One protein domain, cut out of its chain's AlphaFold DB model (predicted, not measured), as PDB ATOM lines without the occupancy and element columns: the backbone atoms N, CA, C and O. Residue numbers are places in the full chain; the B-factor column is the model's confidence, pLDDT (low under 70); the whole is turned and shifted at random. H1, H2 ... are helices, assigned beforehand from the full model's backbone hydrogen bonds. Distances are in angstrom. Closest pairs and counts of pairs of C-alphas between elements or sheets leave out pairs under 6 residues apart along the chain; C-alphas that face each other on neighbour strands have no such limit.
ATOM      1  N   ALA A 169      97.459 139.369 207.554       92.69
ATOM      2  CA  ALA A 169      97.811 139.611 206.164       92.69
ATOM      3  C   ALA A 169      99.164 140.320 206.025       92.69
ATOM      4  O   ALA A 169      99.985 139.903 205.212       92.69
ATOM      5  N   ARG A 170      99.445 141.318 206.877       94.00
ATOM      6  CA  ARG A 170     100.772 141.955 206.961       94.00
ATOM      7  C   ARG A 170     101.863 140.924 207.227       94.00
ATOM      8  O   ARG A 170     102.897 140.936 206.566       94.00
ATOM      9  N   PHE A 171     101.606 139.992 208.143       94.56
ATOM     10  CA  PHE A 171     102.524 138.894 208.414       94.56
ATOM     11  C   PHE A 171     102.743 137.998 207.185       94.56
ATOM     12  O   PHE A 171     103.885 137.685 206.859       94.56
ATOM     13  N   TRP A 172     101.679 137.598 206.477       94.69
ATOM     14  CA  TRP A 172     101.810 136.783 205.264       94.69
ATOM     15  C   TRP A 172     102.596 137.480 204.162       94.69
ATOM     16  O   TRP A 172     103.405 136.826 203.506       94.69
ATOM     17  N   TRP A 173     102.378 138.779 203.983       94.44
ATOM     18  CA  TRP A 173     103.102 139.571 203.005       94.44
ATOM     19  C   TRP A 173     104.599 139.627 203.345       94.44
ATOM     20  O   TRP A 173     105.426 139.219 202.530       94.44
ATOM     21  N   VAL A 174     104.959 140.022 204.570       95.56
ATOM     22  CA  VAL A 174     106.367 140.071 205.009       95.56
ATOM     23  C   VAL A 174     107.031 138.695 204.913       95.56
ATOM     24  O   VAL A 174     108.161 138.581 204.446       95.56
ATOM     25  N   GLN A 175     106.327 137.627 205.296       96.88
ATOM     26  CA  GLN A 175     106.847 136.266 205.181       96.88
ATOM     27  C   GLN A 175     107.151 135.892 203.723       96.88
ATOM     28  O   GLN A 175     108.201 135.312 203.448       96.88
ATOM     29  N   ALA A 176     106.248 136.215 202.794       96.94
ATOM     30  CA  ALA A 176     106.438 135.933 201.376       96.94
ATOM     31  C   ALA A 176     107.602 136.743 200.783       96.94
ATOM     32  O   ALA A 176     108.412 136.186 200.040       96.94
ATOM     33  N   SER A 177     107.738 138.023 201.151       96.75
ATOM     34  CA  SER A 177     108.823 138.876 200.652       96.75
ATOM     35  C   SER A 177     110.194 138.427 201.168       96.75
ATOM     36  O   SER A 177     111.145 138.339 200.389       96.75
ATOM     37  N   ILE A 178     110.288 138.042 202.448       97.88
ATOM     38  CA  ILE A 178     111.506 137.473 203.039       97.88
ATOM     39  C   ILE A 178     111.856 136.143 202.368       97.88
ATOM     40  O   ILE A 178     113.010 135.939 202.000       97.88
ATOM     41  N   ALA A 179     110.882 135.248 202.170       98.12
ATOM     42  CA  ALA A 179     111.123 133.955 201.534       98.12
ATOM     43  C   ALA A 179     111.634 134.103 200.089       98.12
ATOM     44  O   ALA A 179     112.590 133.433 199.702       98.12
ATOM     45  N   CYS A 180     111.036 135.009 199.308       98.00
ATOM     46  CA  CYS A 180     111.472 135.307 197.944       98.00
ATOM     47  C   CYS A 180     112.877 135.931 197.917       98.00
ATOM     48  O   CYS A 180     113.746 135.471 197.177       98.00
ATOM     49  N   SER A 181     113.132 136.916 198.782       97.94
ATOM     50  CA  SER A 181     114.442 137.568 198.894       97.94
ATOM     51  C   SER A 181     115.537 136.583 199.310       97.94
ATOM     52  O   SER A 181     116.629 136.593 198.747       97.94
ATOM     53  N   PHE A 182     115.236 135.686 200.256       98.25
ATOM     54  CA  PHE A 182     116.155 134.638 200.691       98.25
ATOM     55  C   PHE A 182     116.502 133.676 199.551       98.25
ATOM     56  O   PHE A 182     117.672 133.357 199.363       98.25
ATOM     57  N   LEU A 183     115.514 133.258 198.752       98.06
ATOM     58  CA  LEU A 183     115.754 132.406 197.586       98.06
ATOM     59  C   LEU A 183     116.714 133.072 196.586       98.06
ATOM     60  O   LEU A 183     117.668 132.437 196.139       98.06
ATOM     61  N   LEU A 184     116.503 134.355 196.274       97.50
ATOM     62  CA  LEU A 184     117.386 135.111 195.381       97.50
ATOM     63  C   LEU A 184     118.793 135.274 195.972       97.50
ATOM     64  O   LEU A 184     119.779 135.123 195.252       97.50
ATOM     65  N   PHE A 185     118.903 135.491 197.284       97.69
ATOM     66  CA  PHE A 185     120.189 135.561 197.976       97.69
ATOM     67  C   PHE A 185     120.951 134.229 197.939       97.69
ATOM     68  O   PHE A 185     122.161 134.222 197.727       97.69
ATOM     69  N   VAL A 186     120.259 133.093 198.086       97.88
ATOM     70  CA  VAL A 186     120.864 131.758 197.945       97.88
ATOM     71  C   VAL A 186     121.381 131.543 196.523       97.88
ATOM     72  O   VAL A 186     122.510 131.085 196.355       97.88
ATOM     73  N   ILE A 187     120.600 131.915 195.502       96.38
ATOM     74  CA  ILE A 187     121.040 131.849 194.100       96.38
ATOM     75  C   ILE A 187     122.304 132.695 193.908       96.38
ATOM     76  O   ILE A 187     123.295 132.201 193.371       96.38
ATOM     77  N   TYR A 188     122.316 133.927 194.422       95.81
ATOM     78  CA  TYR A 188     123.489 134.796 194.370       95.81
ATOM     79  C   TYR A 188     124.705 134.192 195.086       95.81
ATOM     80  O   TYR A 188     125.789 134.145 194.510       95.81
ATOM     81  N   ALA A 189     124.540 133.652 196.294       96.12
ATOM     82  CA  ALA A 189     125.623 133.015 197.040       96.12
ATOM     83  C   ALA A 189     126.220 131.813 196.287       96.12
ATOM     84  O   ALA A 189     127.438 131.651 196.267       96.12
ATOM     85  N   ILE A 190     125.388 131.006 195.618       95.50
ATOM     86  CA  ILE A 190     125.853 129.904 194.762       95.50
ATOM     87  C   ILE A 190     126.636 130.449 193.561       95.50
ATOM     88  O   ILE A 190     127.715 129.936 193.263       95.50
ATOM     89  N   THR A 191     126.136 131.496 192.890       91.88
ATOM     90  CA  THR A 191     126.865 132.122 191.772       91.88
ATOM     91  C   THR A 191     128.209 132.688 192.222       91.88
ATOM     92  O   THR A 191     129.220 132.410 191.583       91.88
ATOM     93  N   LEU A 192     128.249 133.372 193.369       92.69
ATOM     94  CA  LEU A 192     129.466 133.903 193.970       92.69
ATOM     95  C   LEU A 192     130.440 132.779 194.336       92.69
ATOM     96  O   LEU A 192     131.622 132.878 194.043       92.69
ATOM     97  N   PHE A 193     129.962 131.688 194.929       93.94
ATOM     98  CA  PHE A 193     130.809 130.561 195.316       93.94
ATOM     99  C   PHE A 193     131.422 129.836 194.112       93.94
ATOM    100  O   PHE A 193     132.620 129.549 194.110       93.94
ATOM    101  N   ASN A 194     130.625 129.563 193.075       90.62
ATOM    102  CA  ASN A 194     131.123 128.983 191.826       90.62
ATOM    103  C   ASN A 194     132.159 129.897 191.170       90.62
ATOM    104  O   ASN A 194     133.170 129.426 190.652       90.62
ATOM    105  N   PHE A 195     131.921 131.203 191.247       86.75
ATOM    106  CA  PHE A 195     132.827 132.203 190.727       86.75
ATOM    107  C   PHE A 195     134.142 132.255 191.526       86.75
ATOM    108  O   PHE A 195     135.207 132.170 190.928       86.75
ATOM    109  N   LEU A 196     134.096 132.259 192.865       89.12
ATOM    110  CA  LEU A 196     135.285 132.204 193.730       89.12
ATOM    111  C   LEU A 196     136.136 130.949 193.489       89.12
ATOM    112  O   LEU A 196     137.361 131.030 193.458       89.12
ATOM    113  N   LYS A 197     135.501 129.793 193.262       89.94
ATOM    114  CA  LYS A 197     136.213 128.558 192.900       89.94
ATOM    115  C   LYS A 197     136.953 128.668 191.571       89.94
ATOM    116  O   LYS A 197     138.063 128.160 191.455       89.94
ATOM    117  N   ALA A 198     136.352 129.315 190.574       86.88
ATOM    118  CA  ALA A 198     136.994 129.507 189.277       86.88
ATOM    119  C   ALA A 198     138.282 130.347 189.390       86.88
ATOM    120  O   ALA A 198     139.227 130.108 188.643       86.88
ATOM    121  N   ILE A 199     138.344 131.274 190.353       85.75
ATOM    122  CA  ILE A 199     139.536 132.088 190.635       85.75
ATOM    123  C   ILE A 199     140.669 131.220 191.190       85.75
ATOM    124  O   ILE A 199     141.779 131.258 190.662       85.75
ATOM    125  N   ASP A 200     140.374 130.423 192.220       87.69
ATOM    126  CA  ASP A 200     141.358 129.576 192.909       87.69
ATOM    127  C   ASP A 200     141.978 128.528 191.964       87.69
ATOM    128  O   ASP A 200     143.175 128.256 192.003       87.69
ATOM    129  N   LEU A 201     141.174 127.997 191.037       87.31
ATOM    130  CA  LEU A 201     141.616 127.029 190.027       87.31
ATOM    131  C   LEU A 201     142.292 127.672 188.803       87.31
ATOM    132  O   LEU A 201     143.113 127.026 188.156       87.31
ATOM    133  N   GLY A 202     141.915 128.904 188.446       78.62
ATOM    134  CA  GLY A 202     142.275 129.538 187.174       78.62
ATOM    135  C   GLY A 202     143.423 130.549 187.233       78.62
ATOM    136  O   GLY A 202     143.878 130.990 186.181       78.62
ATOM    137  N   GLY A 203     143.885 130.950 188.423       81.62
ATOM    138  CA  GLY A 203     144.951 131.953 188.574       81.62
ATOM    139  C   GLY A 203     144.568 133.365 188.097       81.62
ATOM    140  O   GLY A 203     145.445 134.185 187.825       81.62
ATOM    141  N   ILE A 204     143.267 133.646 187.976       77.06
ATOM    142  CA  ILE A 204     142.728 134.929 187.501       77.06
ATOM    143  C   ILE A 204     142.945 136.002 188.579       77.06
ATOM    144  O   ILE A 204     142.697 135.771 189.762       77.06
ATOM    145  N   LYS A 205     143.408 137.195 188.184       80.69
ATOM    146  CA  LYS A 205     143.640 138.316 189.114       80.69
ATOM    147  C   LYS A 205     142.318 138.966 189.537       80.69
ATOM    148  O   LYS A 205     141.446 139.174 188.700       80.69
ATOM    149  N   TYR A 206     142.221 139.382 190.807       75.38
ATOM    150  CA  TYR A 206     141.058 140.066 191.414       75.38
ATOM    151  C   TYR A 206     140.500 141.258 190.613       75.38
ATOM    152  O   TYR A 206     139.301 141.523 190.676       75.38
ATOM    153  N   ASP A 207     141.326 141.947 189.825       73.75
ATOM    154  CA  ASP A 207     140.877 143.102 189.044       73.75
ATOM    155  C   ASP A 207     140.005 142.713 187.839       73.75
ATOM    156  O   ASP A 207     139.039 143.414 187.544       73.75
ATOM    157  N   GLU A 208     140.248 141.575 187.180       76.75
ATOM    158  CA  GLU A 208     139.393 141.103 186.068       76.75
ATOM    159  C   GLU A 208     138.009 140.648 186.553       76.75
ATOM    160  O   GLU A 208     137.027 140.669 185.812       76.75
ATOM    161  N   ILE A 209     137.912 140.278 187.828       69.50
ATOM    162  CA  ILE A 209     136.695 139.778 188.471       69.50
ATOM    163  C   ILE A 209     135.673 140.889 188.699       69.50
ATOM    164  O   ILE A 209     134.494 140.710 188.396       69.50
ATOM    165  N   LEU A 210     136.122 142.043 189.198       72.44
ATOM    166  CA  LEU A 210     135.261 143.208 189.431       72.44
ATOM    167  C   LEU A 210     134.642 143.754 188.136       72.44
ATOM    168  O   LEU A 210     133.605 144.410 188.190       72.44
ATOM    169  N   HIS A 211     135.241 143.436 186.988       75.06
ATOM    170  CA  HIS A 211     134.775 143.844 185.665       75.06
ATOM    171  C   HIS A 211     133.948 142.759 184.960       75.06
ATOM    172  O   HIS A 211     133.542 142.943 183.813       75.06
ATOM    173  N   ASN A 212     133.663 141.629 185.621       86.88
ATOM    174  CA  ASN A 212     132.797 140.618 185.036       86.88
ATOM    175  C   ASN A 212     131.337 141.104 185.020       86.88
ATOM    176  O   ASN A 212     130.698 141.290 186.056       86.88
ATOM    177  N   GLU A 213     130.798 141.252 183.816       89.88
ATOM    178  CA  GLU A 213     129.436 141.719 183.545       89.88
ATOM    179  C   GLU A 213     128.359 140.898 184.266       89.88
ATOM    180  O   GLU A 213     127.424 141.453 184.840       89.88
ATOM    181  N   LEU A 214     128.501 139.570 184.299       90.75
ATOM    182  CA  LEU A 214     127.530 138.701 184.966       90.75
ATOM    183  C   LEU A 214     127.547 138.911 186.479       90.75
ATOM    184  O   LEU A 214     126.492 138.894 187.115       90.75
ATOM    185  N   PHE A 215     128.731 139.138 187.052       90.50
ATOM    186  CA  PHE A 215     128.872 139.434 188.474       90.50
ATOM    187  C   PHE A 215     128.229 140.783 188.833       90.50
ATOM    188  O   PHE A 215     127.502 140.876 189.825       90.50
ATOM    189  N   LEU A 216     128.429 141.812 188.005       92.31
ATOM    190  CA  LEU A 216     127.816 143.129 188.205       92.31
ATOM    191  C   LEU A 216     126.289 143.097 188.054       92.31
ATOM    192  O   LEU A 216     125.593 143.689 188.878       92.31
ATOM    193  N   ILE A 217     125.752 142.350 187.084       95.31
ATOM    194  CA  ILE A 217     124.300 142.147 186.935       95.31
ATOM    195  C   ILE A 217     123.732 141.410 188.153       95.31
ATOM    196  O   ILE A 217     122.715 141.824 188.710       95.31
ATOM    197  N   ALA A 218     124.392 140.341 188.607       95.62
ATOM    198  CA  ALA A 218     123.968 139.594 189.791       95.62
ATOM    199  C   ALA A 218     123.990 140.471 191.058       95.62
ATOM    200  O   ALA A 218     123.062 140.425 191.867       95.62
ATOM    201  N   THR A 219     125.010 141.324 191.190       94.06
ATOM    202  CA  THR A 219     125.104 142.333 192.252       94.06
ATOM    203  C   THR A 219     123.938 143.317 192.169       94.06
ATOM    204  O   THR A 219     123.252 143.536 193.168       94.06
ATOM    205  N   ALA A 220     123.666 143.874 190.985       96.62
ATOM    206  CA  ALA A 220     122.563 144.807 190.773       96.62
ATOM    207  C   ALA A 220     121.221 144.194 191.198       96.62
ATOM    208  O   ALA A 220     120.475 144.812 191.956       96.62
ATOM    209  N   ILE A 221     120.951 142.943 190.808       97.62
ATOM    210  CA  ILE A 221     119.736 142.215 191.200       97.62
ATOM    211  C   ILE A 221     119.599 142.146 192.724       97.62
ATOM    212  O   ILE A 221     118.546 142.496 193.250       97.62
ATOM    213  N   ILE A 222     120.644 141.736 193.451       98.06
ATOM    214  CA  ILE A 222     120.572 141.607 194.915       98.06
ATOM    215  C   ILE A 222     120.372 142.950 195.604       98.06
ATOM    216  O   ILE A 222     119.536 143.052 196.504       98.06
ATOM    217  N   PHE A 223     121.083 143.990 195.178       97.62
ATOM    218  CA  PHE A 223     120.869 145.318 195.742       97.62
ATOM    219  C   PHE A 223     119.468 145.854 195.411       97.62
ATOM    220  O   PHE A 223     118.826 146.428 196.289       97.62
ATOM    221  N   GLY A 224     118.934 145.571 194.220       97.44
ATOM    222  CA  GLY A 224     117.540 145.849 193.861       97.44
ATOM    223  C   GLY A 224     116.525 145.132 194.748       97.44
ATOM    224  O   GLY A 224     115.558 145.741 195.204       97.44
ATOM    225  N   VAL A 225     116.766 143.861 195.071       97.94
ATOM    226  CA  VAL A 225     115.939 143.092 196.016       97.94
ATOM    227  C   VAL A 225     115.971 143.719 197.411       97.94
ATOM    228  O   VAL A 225     114.919 143.882 198.027       97.94
ATOM    229  N   ILE A 226     117.149 144.129 197.895       97.44
ATOM    230  CA  ILE A 226     117.294 144.829 199.182       97.44
ATOM    231  C   ILE A 226     116.483 146.130 199.174       97.44
ATOM    232  O   ILE A 226     115.720 146.384 200.105       97.44
ATOM    233  N   GLY A 227     116.601 146.924 198.107       96.62
ATOM    234  CA  GLY A 227     115.801 148.131 197.912       96.62
ATOM    235  C   GLY A 227     114.299 147.851 197.977       96.62
ATOM    236  O   GLY A 227     113.581 148.483 198.751       96.62
ATOM    237  N   SER A 228     113.830 146.851 197.228       96.69
ATOM    238  CA  SER A 228     112.417 146.451 197.205       96.69
ATOM    239  C   SER A 228     111.911 146.019 198.582       96.69
ATOM    240  O   SER A 228     110.811 146.389 198.994       96.69
ATOM    241  N   GLN A 229     112.742 145.322 199.358       96.81
ATOM    242  CA  GLN A 229     112.398 144.935 200.722       96.81
ATOM    243  C   GLN A 229     112.178 146.160 201.627       96.81
ATOM    244  O   GLN A 229     111.205 146.186 202.382       96.81
ATOM    245  N   PHE A 230     113.016 147.200 201.528       95.88
ATOM    246  CA  PHE A 230     112.786 148.464 202.242       95.88
ATOM    247  C   PHE A 230     111.489 149.154 201.795       95.88
ATOM    248  O   PHE A 230     110.745 149.640 202.645       95.88
ATOM    249  N   SER A 231     111.176 149.123 200.496       94.69
ATOM    250  CA  SER A 231     109.919 149.657 199.947       94.69
ATOM    251  C   SER A 231     108.685 148.972 200.551       94.69
ATOM    252  O   SER A 231     107.700 149.617 200.920       94.69
ATOM    253  N   ILE A 232     108.737 147.645 200.712       94.38
ATOM    254  CA  ILE A 232     107.662 146.869 201.345       94.38
ATOM    255  C   ILE A 232     107.528 147.229 202.829       94.38
ATOM    256  O   ILE A 232     106.408 147.395 203.314       94.38
ATOM    257  N   LEU A 233     108.645 147.371 203.549       94.44
ATOM    258  CA  LEU A 233     108.634 147.736 204.970       94.44
ATOM    259  C   LEU A 233     108.050 149.133 205.205       94.44
ATOM    260  O   LEU A 233     107.241 149.298 206.117       94.44
ATOM    261  N   GLU A 234     108.393 150.112 204.364       94.31
ATOM    262  CA  GLU A 234     107.822 151.463 204.421       94.31
ATOM    263  C   GLU A 234     106.302 151.435 204.204       94.31
ATOM    264  O   GLU A 234     105.536 152.061 204.942       94.31
ATOM    265  N   ARG A 235     105.835 150.643 203.232       91.44
ATOM    266  CA  ARG A 235     104.405 150.523 202.922       91.44
ATOM    267  C   ARG A 235     103.628 149.681 203.936       91.44
ATOM    268  O   ARG A 235     102.401 149.725 203.916       91.44
ATOM    269  N   LEU A 236     104.283 148.962 204.855       92.12
ATOM    270  CA  LEU A 236     103.619 147.999 205.744       92.12
ATOM    271  C   LEU A 236     102.456 148.614 206.556       92.12
ATOM    272  O   LEU A 236     101.452 147.954 206.842       92.12
ATOM    273  N   GLY A 237     102.584 149.894 206.919       89.75
ATOM    274  CA  GLY A 237     101.588 150.641 207.686       89.75
ATOM    275  C   GLY A 237     100.358 151.088 206.888       89.75
ATOM    276  O   GLY A 237      99.274 151.152 207.471       89.75
ATOM    277  N   SER A 238     100.504 151.355 205.587       89.69
ATOM    278  CA  SER A 238      99.485 151.995 204.738       89.69
ATOM    279  C   SER A 238      98.693 151.028 203.862       89.69
ATOM    280  O   SER A 238      97.786 151.441 203.147       89.69
ATOM    281  N   ILE A 239      99.010 149.738 203.916       87.56
ATOM    282  CA  ILE A 239      98.330 148.734 203.102       87.56
ATOM    283  C   ILE A 239      96.894 148.548 203.565       87.56
ATOM    284  O   ILE A 239      96.631 148.146 204.707       87.56
ATOM    285  N   GLU A 240      95.985 148.758 202.624       89.31
ATOM    286  CA  GLU A 240      94.617 148.280 202.702       89.31
ATOM    287  C   GLU A 240      94.617 146.767 202.502       89.31
ATOM    288  O   GLU A 240      95.084 146.236 201.497       89.31
ATOM    289  N   VAL A 241      94.151 146.060 203.523       85.75
ATOM    290  CA  VAL A 241      94.073 144.603 203.531       85.75
ATOM    291  C   VAL A 241      92.606 144.234 203.469       85.75
ATOM    292  O   VAL A 241      91.837 144.622 204.354       85.75
ATOM    293  N   ASP A 242      92.250 143.421 202.484       88.44
ATOM    294  CA  ASP A 242      90.959 142.752 202.457       88.44
ATOM    295  C   ASP A 242      91.018 141.480 203.328       88.44
ATOM    296  O   ASP A 242      91.752 140.539 202.997       88.44
ATOM    297  N   PRO A 243      90.270 141.407 204.446       79.19
ATOM    298  CA  PRO A 243      90.210 140.205 205.282       79.19
ATOM    299  C   PRO A 243      89.688 138.968 204.530       79.19
ATOM    300  O   PRO A 243      89.922 137.846 204.975       79.19
ATOM    301  N   SER A 244      89.008 139.166 203.401       85.19
ATOM    302  CA  SER A 244      88.436 138.108 202.566       85.19
ATOM    303  C   SER A 244      89.446 137.533 201.571       85.19
ATOM    304  O   SER A 244      89.225 136.452 201.024       85.19
ATOM    305  N   ALA A 245      90.562 138.228 201.323       90.94
ATOM    306  CA  ALA A 245      91.568 137.762 200.381       90.94
ATOM    307  C   ALA A 245      92.358 136.579 200.964       90.94
ATOM    308  O   ALA A 245      92.872 136.611 202.085       90.94
ATOM    309  N   GLY A 246      92.482 135.516 200.172       90.31
ATOM    310  CA  GLY A 246      93.235 134.330 200.560       90.31
ATOM    311  C   GLY A 246      94.739 134.594 200.674       90.31
ATOM    312  O   GLY A 246      95.298 135.480 200.028       90.31
ATOM    313  N   ARG A 247      95.435 133.746 201.442       93.56
ATOM    314  CA  ARG A 247      96.896 133.813 201.645       93.56
ATOM    315  C   ARG A 247      97.693 133.903 200.337       93.56
ATOM    316  O   ARG A 247      98.697 134.606 200.290       93.56
ATOM    317  N   VAL A 248      97.258 133.189 199.297       95.56
ATOM    318  CA  VAL A 248      97.943 133.142 197.994       95.56
ATOM    319  C   VAL A 248      98.003 134.522 197.342       95.56
ATOM    320  O   VAL A 248      99.032 134.867 196.774       95.56
ATOM    321  N   VAL A 249      96.954 135.338 197.481       95.56
ATOM    322  CA  VAL A 249      96.897 136.683 196.889       95.56
ATOM    323  C   VAL A 249      98.006 137.564 197.466       95.56
ATOM    324  O   VAL A 249      98.800 138.125 196.717       95.56
ATOM    325  N   TYR A 250      98.135 137.593 198.795       94.50
ATOM    326  CA  TYR A 250      99.196 138.344 199.474       94.50
ATOM    327  C   TYR A 250     100.598 137.825 199.146       94.50
ATOM    328  O   TYR A 250     101.546 138.602 199.084       94.50
ATOM    329  N   TRP A 251     100.746 136.516 198.933       96.25
ATOM    330  CA  TRP A 251     102.023 135.923 198.539       96.25
ATOM    331  C   TRP A 251     102.433 136.338 197.129       96.25
ATOM    332  O   TRP A 251     103.582 136.713 196.914       96.25
ATOM    333  N   VAL A 252     101.499 136.292 196.180       97.06
ATOM    334  CA  VAL A 252     101.754 136.700 194.797       97.06
ATOM    335  C   VAL A 252     102.081 138.191 194.730       97.06
ATOM    336  O   VAL A 252     103.089 138.540 194.122       97.06
ATOM    337  N   ASP A 253     101.317 139.055 195.411       95.19
ATOM    338  CA  ASP A 253     101.595 140.502 195.439       95.19
ATOM    339  C   ASP A 253     102.998 140.804 195.998       95.19
ATOM    340  O   ASP A 253     103.770 141.562 195.410       95.19
ATOM    341  N   ALA A 254     103.385 140.127 197.085       95.75
ATOM    342  CA  ALA A 254     104.717 140.246 197.670       95.75
ATOM    343  C   ALA A 254     105.839 139.866 196.696       95.75
ATOM    344  O   ALA A 254     106.822 140.595 196.560       95.75
ATOM    345  N   VAL A 255     105.697 138.713 196.038       96.94
ATOM    346  CA  VAL A 255     106.700 138.179 195.109       96.94
ATOM    347  C   VAL A 255     106.831 139.086 193.893       96.94
ATOM    348  O   VAL A 255     107.947 139.429 193.512       96.94
ATOM    349  N   VAL A 256     105.709 139.526 193.317       96.62
ATOM    350  CA  VAL A 256     105.704 140.432 192.160       96.62
ATOM    351  C   VAL A 256     106.457 141.724 192.474       96.62
ATOM    352  O   VAL A 256     107.246 142.175 191.647       96.62
ATOM    353  N   ARG A 257     106.307 142.287 193.677       95.25
ATOM    354  CA  ARG A 257     107.040 143.498 194.089       95.25
ATOM    355  C   ARG A 257     108.549 143.285 194.209       95.25
ATOM    356  O   ARG A 257     109.322 144.117 193.730       95.25
ATOM    357  N   ILE A 258     108.984 142.161 194.783       97.50
ATOM    358  CA  ILE A 258     110.414 141.813 194.851       97.50
ATOM    359  C   ILE A 258     110.995 141.641 193.444       97.50
ATOM    360  O   ILE A 258     112.042 142.212 193.135       97.50
ATOM    361  N   LEU A 259     110.294 140.916 192.567       96.69
ATOM    362  CA  LEU A 259     110.715 140.714 191.179       96.69
ATOM    363  C   LEU A 259     110.739 142.024 190.384       96.69
ATOM    364  O   LEU A 259     111.654 142.241 189.594       96.69
ATOM    365  N   THR A 260     109.781 142.919 190.626       95.56
ATOM    366  CA  THR A 260     109.739 144.246 189.997       95.56
ATOM    367  C   THR A 260     110.942 145.086 190.414       95.56
ATOM    368  O   THR A 260     111.578 145.696 189.560       95.56
ATOM    369  N   GLY A 261     111.320 145.072 191.697       96.12
ATOM    370  CA  GLY A 261     112.514 145.779 192.167       96.12
ATOM    371  C   GLY A 261     113.823 145.188 191.634       96.12
ATOM    372  O   GLY A 261     114.727 145.931 191.255       96.12
ATOM    373  N   ALA A 262     113.910 143.860 191.528       96.94
ATOM    374  CA  ALA A 262     115.035 143.187 190.878       96.94
ATOM    375  C   ALA A 262     115.153 143.580 189.394       96.94
ATOM    376  O   ALA A 262     116.238 143.912 188.919       96.94
ATOM    377  N   PHE A 263     114.031 143.590 188.670       95.75
ATOM    378  CA  PHE A 263     113.979 144.001 187.268       95.75
ATOM    379  C   PHE A 263     114.358 145.479 187.090       95.75
ATOM    380  O   PHE A 263     115.173 145.807 186.229       95.75
ATOM    381  N   ALA A 264     113.833 146.362 187.944       94.75
ATOM    382  CA  ALA A 264     114.163 147.785 187.951       94.75
ATOM    383  C   ALA A 264     115.674 148.020 188.128       94.75
ATOM    384  O   ALA A 264     116.260 148.825 187.403       94.75
ATOM    385  N   ALA A 265     116.330 147.265 189.012       95.81
ATOM    386  CA  ALA A 265     117.778 147.332 189.182       95.81
ATOM    387  C   ALA A 265     118.563 146.902 187.931       95.81
ATOM    388  O   ALA A 265     119.544 147.556 187.585       95.81
ATOM    389  N   VAL A 266     118.119 145.864 187.213       95.69
ATOM    390  CA  VAL A 266     118.746 145.453 185.940       95.69
ATOM    391  C   VAL A 266     118.620 146.555 184.885       95.69
ATOM    392  O   VAL A 266     119.596 146.873 184.207       95.69
ATOM    393  N   VAL A 267     117.445 147.183 184.776       94.12
ATOM    394  CA  VAL A 267     117.227 148.319 183.865       94.12
ATOM    395  C   VAL A 267     118.123 149.501 184.243       94.12
ATOM    396  O   VAL A 267     118.757 150.098 183.376       94.12
ATOM    397  N   SER A 268     118.238 149.822 185.534       92.75
ATOM    398  CA  SER A 268     119.123 150.890 186.006       92.75
ATOM    399  C   SER A 268     120.600 150.589 185.768       92.75
ATOM    400  O   SER A 268     121.351 151.497 185.426       92.75
ATOM    401  N   TYR A 269     121.019 149.330 185.893       94.31
ATOM    402  CA  TYR A 269     122.370 148.913 185.533       94.31
ATOM    403  C   TYR A 269     122.645 149.101 184.034       94.31
ATOM    404  O   TYR A 269     123.673 149.668 183.669       94.31
ATOM    405  N   ALA A 270     121.707 148.713 183.163       93.00
ATOM    406  CA  ALA A 270     121.832 148.948 181.724       93.00
ATOM    407  C   ALA A 270     121.937 150.450 181.396       93.00
ATOM    408  O   ALA A 270     122.792 150.840 180.605       93.00
ATOM    409  N   ALA A 271     121.135 151.288 182.059       90.69
ATOM    410  CA  ALA A 271     121.163 152.742 181.895       90.69
ATOM    411  C   ALA A 271     122.448 153.402 182.438       90.69
ATOM    412  O   ALA A 271     122.896 154.418 181.906       90.69
ATOM    413  N   LEU A 272     123.055 152.838 183.489       89.62
ATOM    414  CA  LEU A 272     124.383 153.243 183.959       89.62
ATOM    415  C   LEU A 272     125.458 152.888 182.935       89.62
ATOM    416  O   LEU A 272     126.335 153.699 182.667       89.62
ATOM    417  N   LYS A 273     125.385 151.684 182.360       89.69
ATOM    418  CA  LYS A 273     126.362 151.197 181.385       89.69
ATOM    419  C   LYS A 273     126.294 151.937 180.049       89.69
ATOM    420  O   LYS A 273     127.306 152.057 179.371       89.69
ATOM    421  N   SER A 274     125.120 152.428 179.667       87.44
ATOM    422  CA  SER A 274     124.936 153.240 178.462       87.44
ATOM    423  C   SER A 274     125.263 154.724 178.669       87.44
ATOM    424  O   SER A 274     124.856 155.536 177.844       87.44
ATOM    425  N   ASP A 275     125.889 155.092 179.793       83.81
ATOM    426  CA  ASP A 275     126.189 156.468 180.211       83.81
ATOM    427  C   ASP A 275     124.979 157.424 180.284       83.81
ATOM    428  O   ASP A 275     125.151 158.615 180.536       83.81
ATOM    429  N   ILE A 276     123.740 156.918 180.178       83.25
ATOM    430  CA  ILE A 276     122.518 157.740 180.276       83.25
ATOM    431  C   ILE A 276     122.445 158.381 181.662       83.25
ATOM    432  O   ILE A 276     122.139 159.560 181.792       83.25
ATOM    433  N   ILE A 277     122.733 157.606 182.711       77.38
ATOM    434  CA  ILE A 277     122.693 158.103 184.094       77.38
ATOM    435  C   ILE A 277     123.993 158.834 184.461       77.38
ATOM    436  O   ILE A 277     123.961 159.799 185.223       77.38
ATOM    437  N   LEU A 278     125.138 158.388 183.937       72.81
ATOM    438  CA  LEU A 278     126.440 158.974 184.267       72.81
ATOM    439  C   LEU A 278     126.650 160.348 183.627       72.81
ATOM    440  O   LEU A 278     127.338 161.164 184.231       72.81
ATOM    441  N   GLY A 279     126.002 160.654 182.496       67.38
ATOM    442  CA  GLY A 279     125.996 162.001 181.914       67.38
ATOM    443  C   GLY A 279     125.507 163.091 182.881       67.38
ATOM    444  O   GLY A 279     125.987 164.219 182.824       67.38
ATOM    445  N   PHE A 280     124.641 162.743 183.840       65.31
ATOM    446  CA  PHE A 280     124.180 163.654 184.898       65.31
ATOM    447  C   PHE A 280     125.192 163.857 186.035       65.31
ATOM    448  O   PHE A 280     125.107 164.828 186.788       65.31
ATOM    449  N   LEU A 281     126.125 162.923 186.213       64.81
ATOM    450  CA  LEU A 281     127.085 162.890 187.311       64.81
ATOM    451  C   LEU A 281     128.477 163.235 186.773       64.81
ATOM    452  O   LEU A 281     129.325 162.352 186.738       64.81
ATOM    453  N   ASN A 282     128.691 164.491 186.345       58.72
ATOM    454  CA  ASN A 282     129.966 165.074 185.868       58.72
ATOM    455  C   ASN A 282     131.162 164.094 185.885       58.72
ATOM    456  O   ASN A 282     131.928 163.990 186.854       58.72
ATOM    457  N   THR A 283     131.267 163.340 184.790       53.31
ATOM    458  CA  THR A 283     131.950 162.043 184.690       53.31
ATOM    459  C   THR A 283     133.476 162.134 184.668       53.31
ATOM    460  O   THR A 283     134.141 161.109 184.794       53.31
ATOM    461  N   GLU A 284     134.059 163.338 184.596       58.19
ATOM    462  CA  GLU A 284     135.521 163.537 184.623       58.19
ATOM    463  C   GLU A 284     136.181 162.992 185.903       58.19
ATOM    464  O   GLU A 284     137.372 162.692 185.918       58.19
ATOM    465  N   SER A 285     135.405 162.799 186.974       55.00
ATOM    466  CA  SER A 285     135.888 162.224 188.235       55.00
ATOM    467  C   SER A 285     135.692 160.705 188.367       55.00
ATOM    468  O   SER A 285     136.298 160.096 189.249       55.00
ATOM    469  N   VAL A 286     134.878 160.072 187.510       55.94
ATOM    470  CA  VAL A 286     134.430 158.672 187.676       55.94
ATOM    471  C   VAL A 286     135.347 157.676 186.958       55.94
ATOM    472  O   VAL A 286     135.576 156.578 187.464       55.94
ATOM    473  N   THR A 287     135.967 158.070 185.846       51.16
ATOM    474  CA  THR A 287     136.873 157.225 185.041       51.16
ATOM    475  C   THR A 287     138.148 156.796 185.774       51.16
ATOM    476  O   THR A 287     138.757 155.799 185.402       51.16
ATOM    477  N   SER A 288     138.541 157.483 186.854       53.84
ATOM    478  CA  SER A 288     139.697 157.101 187.685       53.84
ATOM    479  C   SER A 288     139.332 156.203 188.883       53.84
ATOM    480  O   SER A 288     140.170 155.963 189.756       53.84
ATOM    481  N   LEU A 289     138.086 155.723 188.972       57.44
ATOM    482  CA  LEU A 289     137.539 155.051 190.153       57.44
ATOM    483  C   LEU A 289     137.061 153.618 189.873       57.44
ATOM    484  O   LEU A 289     135.946 153.259 190.259       57.44
ATOM    485  N   ASN A 290     137.918 152.762 189.306       66.88
ATOM    486  CA  ASN A 290     137.619 151.326 189.151       66.88
ATOM    487  C   ASN A 290     137.106 150.685 190.459       66.88
ATOM    488  O   ASN A 290     136.178 149.882 190.439       66.88
ATOM    489  N   ASN A 291     137.603 151.131 191.619       70.94
ATOM    490  CA  ASN A 291     137.153 150.625 192.923       70.94
ATOM    491  C   ASN A 291     135.798 151.180 193.405       70.94
ATOM    492  O   ASN A 291     135.195 150.587 194.298       70.94
ATOM    493  N   LYS A 292     135.301 152.308 192.871       83.94
ATOM    494  CA  LYS A 292     133.997 152.873 193.283       83.94
ATOM    495  C   LYS A 292     132.852 152.492 192.352       83.94
ATOM    496  O   LYS A 292     131.705 152.589 192.780       83.94
ATOM    497  N   TYR A 293     133.141 152.021 191.138       85.62
ATOM    498  CA  TYR A 293     132.107 151.628 190.178       85.62
ATOM    499  C   TYR A 293     131.147 150.578 190.754       85.62
ATOM    500  O   TYR A 293     129.932 150.757 190.698       85.62
ATOM    501  N   PHE A 294     131.684 149.552 191.424       88.81
ATOM    502  CA  PHE A 294     130.888 148.544 192.131       88.81
ATOM    503  C   PHE A 294     129.880 149.168 193.113       88.81
ATOM    504  O   PHE A 294     128.697 148.834 193.097       88.81
ATOM    505  N   TRP A 295     130.333 150.112 193.944       90.69
ATOM    506  CA  TRP A 295     129.490 150.767 194.945       90.69
ATOM    507  C   TRP A 295     128.430 151.673 194.320       90.69
ATOM    508  O   TRP A 295     127.316 151.740 194.831       90.69
ATOM    509  N   ILE A 296     128.750 152.329 193.202       91.06
ATOM    510  CA  ILE A 296     127.787 153.130 192.437       91.06
ATOM    511  C   ILE A 296     126.686 152.224 191.876       91.06
ATOM    512  O   ILE A 296     125.506 152.513 192.073       91.06
ATOM    513  N   VAL A 297     127.054 151.102 191.246       92.81
ATOM    514  CA  VAL A 297     126.092 150.118 190.723       92.81
ATOM    515  C   VAL A 297     125.210 149.578 191.846       92.81
ATOM    516  O   VAL A 297     123.987 149.583 191.708       92.81
ATOM    517  N   ALA A 298     125.801 149.167 192.969       95.19
ATOM    518  CA  ALA A 298     125.073 148.671 194.133       95.19
ATOM    519  C   ALA A 298     124.080 149.711 194.679       95.19
ATOM    520  O   ALA A 298     122.904 149.406 194.885       95.19
ATOM    521  N   PHE A 299     124.523 150.957 194.861       94.38
ATOM    522  CA  PHE A 299     123.693 152.029 195.405       94.38
ATOM    523  C   PHE A 299     122.526 152.397 194.480       94.38
ATOM    524  O   PHE A 299     121.380 152.447 194.925       94.38
ATOM    525  N   ILE A 300     122.788 152.604 193.187       93.31
ATOM    526  CA  ILE A 300     121.745 152.944 192.208       93.31
ATOM    527  C   ILE A 300     120.758 151.788 192.031       93.31
ATOM    528  O   ILE A 300     119.552 152.020 191.957       93.31
ATOM    529  N   SER A 301     121.241 150.546 192.023       95.75
ATOM    530  CA  SER A 301     120.383 149.358 191.953       95.75
ATOM    531  C   SER A 301     119.469 149.254 193.171       95.75
ATOM    532  O   SER A 301     118.271 149.017 193.024       95.75
ATOM    533  N   MET A 302     120.002 149.509 194.370       96.69
ATOM    534  CA  MET A 302     119.207 149.571 195.596       96.69
ATOM    535  C   MET A 302     118.158 150.680 195.545       96.69
ATOM    536  O   MET A 302     117.001 150.440 195.879       96.69
ATOM    537  N   LEU A 303     118.529 151.878 195.091       94.75
ATOM    538  CA  LEU A 303     117.602 153.005 194.987       94.75
ATOM    539  C   LEU A 303     116.487 152.743 193.961       94.75
ATOM    540  O   LEU A 303     115.327 153.079 194.196       94.75
ATOM    541  N   SER A 304     116.834 152.087 192.854       94.25
ATOM    542  CA  SER A 304     115.894 151.649 191.825       94.25
ATOM    543  C   SER A 304     114.898 150.620 192.355       94.25
ATOM    544  O   SER A 304     113.693 150.776 192.182       94.25
ATOM    545  N   GLY A 305     115.379 149.618 193.097       95.12
ATOM    546  CA  GLY A 305     114.511 148.640 193.747       95.12
ATOM    547  C   GLY A 305     113.627 149.243 194.841       95.12
ATOM    548  O   GLY A 305     112.481 148.833 195.002       95.12
ATOM    549  N   PHE A 306     114.136 150.237 195.576       94.00
ATOM    550  CA  PHE A 306     113.381 150.947 196.612       94.00
ATOM    551  C   PHE A 306     112.198 151.726 196.038       94.00
ATOM    552  O   PHE A 306     111.118 151.780 196.634       94.00
ATOM    553  N   SER A 307     112.380 152.309 194.860       85.75
ATOM    554  CA  SER A 307     111.381 153.158 194.247       85.75
ATOM    555  C   SER A 307     110.934 152.581 192.913       85.75
ATOM    556  O   SER A 307     111.480 152.888 191.858       85.75
ATOM    557  N   GLU A 308     109.820 151.843 192.952       69.50
ATOM    558  CA  GLU A 308     109.041 151.477 191.755       69.50
ATOM    559  C   GLU A 308     108.757 152.694 190.846       69.50
ATOM    560  O   GLU A 308     108.545 152.542 189.646       69.50
ATOM    561  N   ARG A 309     108.762 153.917 191.402       69.19
ATOM    562  CA  ARG A 309     108.564 155.181 190.672       69.19
ATOM    563  C   ARG A 309     109.858 155.834 190.180       69.19
ATOM    564  O   ARG A 309     109.786 156.724 189.333       69.19
ATOM    565  N   PHE A 310     111.023 155.430 190.681       68.31
ATOM    566  CA  PHE A 310     112.295 156.064 190.345       68.31
ATOM    567  C   PHE A 310     112.672 155.804 188.894       68.31
ATOM    568  O   PHE A 310     112.982 156.761 188.191       68.31
ATOM    569  N   VAL A 311     112.526 154.567 188.409       68.38
ATOM    570  CA  VAL A 311     112.802 154.238 187.000       68.38
ATOM    571  C   VAL A 311     111.925 155.053 186.038       68.38
ATOM    572  O   VAL A 311     112.500 155.738 185.192       68.38
ATOM    573  N   PRO A 312     110.581 155.108 186.186       68.38
ATOM    574  CA  PRO A 312     109.756 156.002 185.372       68.38
ATOM    575  C   PRO A 312     110.174 157.474 185.457       68.38
ATOM    576  O   PRO A 312     110.180 158.172 184.448       68.38
ATOM    577  N   SER A 313     110.541 157.961 186.648       71.50
ATOM    578  CA  SER A 313     110.941 159.362 186.822       71.50
ATOM    579  C   SER A 313     112.281 159.697 186.163       71.50
ATOM    580  O   SER A 313     112.441 160.802 185.651       71.50
ATOM    581  N   LEU A 314     113.227 158.750 186.143       71.69
ATOM    582  CA  LEU A 314     114.492 158.890 185.427       71.69
ATOM    583  C   LEU A 314     114.274 158.850 183.918       71.69
ATOM    584  O   LEU A 314     114.829 159.684 183.213       71.69
ATOM    585  N   LEU A 315     113.436 157.924 183.439       73.00
ATOM    586  CA  LEU A 315     113.121 157.806 182.018       73.00
ATOM    587  C   LEU A 315     112.471 159.092 181.497       73.00
ATOM    588  O   LEU A 315     112.922 159.636 180.497       73.00
ATOM    589  N   ARG A 316     111.502 159.643 182.240       77.62
ATOM    590  CA  ARG A 316     110.845 160.905 181.875       77.62
ATOM    591  C   ARG A 316     111.823 162.081 181.822       77.62
ATOM    592  O   ARG A 316     111.747 162.894 180.913       77.62
ATOM    593  N   LYS A 317     112.764 162.168 182.768       78.12
ATOM    594  CA  LYS A 317     113.804 163.211 182.745       78.12
ATOM    595  C   LYS A 317     114.768 163.047 181.569       78.12
ATOM    596  O   LYS A 317     115.117 164.035 180.938       78.12
ATOM    597  N   ALA A 318     115.170 161.816 181.260       75.06
ATOM    598  CA  ALA A 318     116.020 161.533 180.106       75.06
ATOM    599  C   ALA A 318     115.308 161.839 178.773       75.06
ATOM    600  O   ALA A 318     115.955 162.269 177.820       75.06
ATOM    601  N   GLU A 319     113.987 161.646 178.701       78.94
ATOM    602  CA  GLU A 319     113.153 162.079 177.571       78.94
ATOM    603  C   GLU A 319     113.061 163.609 177.475       78.94
ATOM    604  O   GLU A 319     113.197 164.148 176.380       78.94
ATOM    605  N   GLU A 320     112.876 164.312 178.599       82.19
ATOM    606  CA  GLU A 320     112.822 165.783 178.656       82.19
ATOM    607  C   GLU A 320     114.143 166.435 178.191       82.19
ATOM    608  O   GLU A 320     114.114 167.483 177.550       82.19
ATOM    609  N   GLU A 321     115.295 165.819 178.468       72.69
ATOM    610  CA  GLU A 321     116.611 166.367 178.105       72.69
ATOM    611  C   GLU A 321     117.061 165.999 176.680       72.69
ATOM    612  O   GLU A 321     117.627 166.834 175.976       72.69
ATOM    613  N   ASN A 322     116.766 164.778 176.213       71.00
ATOM    614  CA  ASN A 322     117.045 164.377 174.826       71.00
ATOM    615  C   ASN A 322     116.016 164.941 173.831       71.00
ATOM    616  O   ASN A 322     116.310 165.122 172.647       71.00
TER     617      ASN A 322
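What this domain is: This is residues 169 to 322 of the 364 residues of an uncharacterized protein of Thiothrix caldifontis (UniProt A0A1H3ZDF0). Four helices make a flat up-and-down bundle, H1, H3, H4 and H5, mostly crossed, with H3 at its core. Residues 200 to 202 of H1 stick out, and H6 turns off H5. The 154 printed residues have six named helices, H1 to H6: all helix, only just compact, close to loose, radius of gyration of the C-alphas 17.9 A, spans 56 by 47 by 18 A.

How they stand to each other: Look at H1, residues 169 to 202: it touches H3, residues 213 to 235, opposite ways at a shallow tilt of 18 degrees, closest C-alphas Ser 181 and Val 225, 6.4 A. H2, residues 206 to 210, has 0 of 1 O i to N i+4 pairs within hydrogen-bond range and 1 of 2 i+3 pairs. H4, residues 247 to 273, and H5, residues 290 to 306, form a helical hairpin, closest C-alphas Gly 261 and Gly 305, 3.8 A. H6, residues 310 to 322, only just touches H5, only at the corner, with 3 pairs of C-alphas within 8 A, closest Ser 304 and Phe 310, 5.9 A.

Where its parts are: Find C-alpha 169 at (97.811, 139.611, 206.164); H1 runs 49.4 A. H6 ends at (117.045, 164.377, 174.826).

The domain as a whole: The printed part has no cut; links H3 to H4 and H4 to H5 are long. Residues 209, 279 to 290 and 308 to 312 have pLDDT under 70.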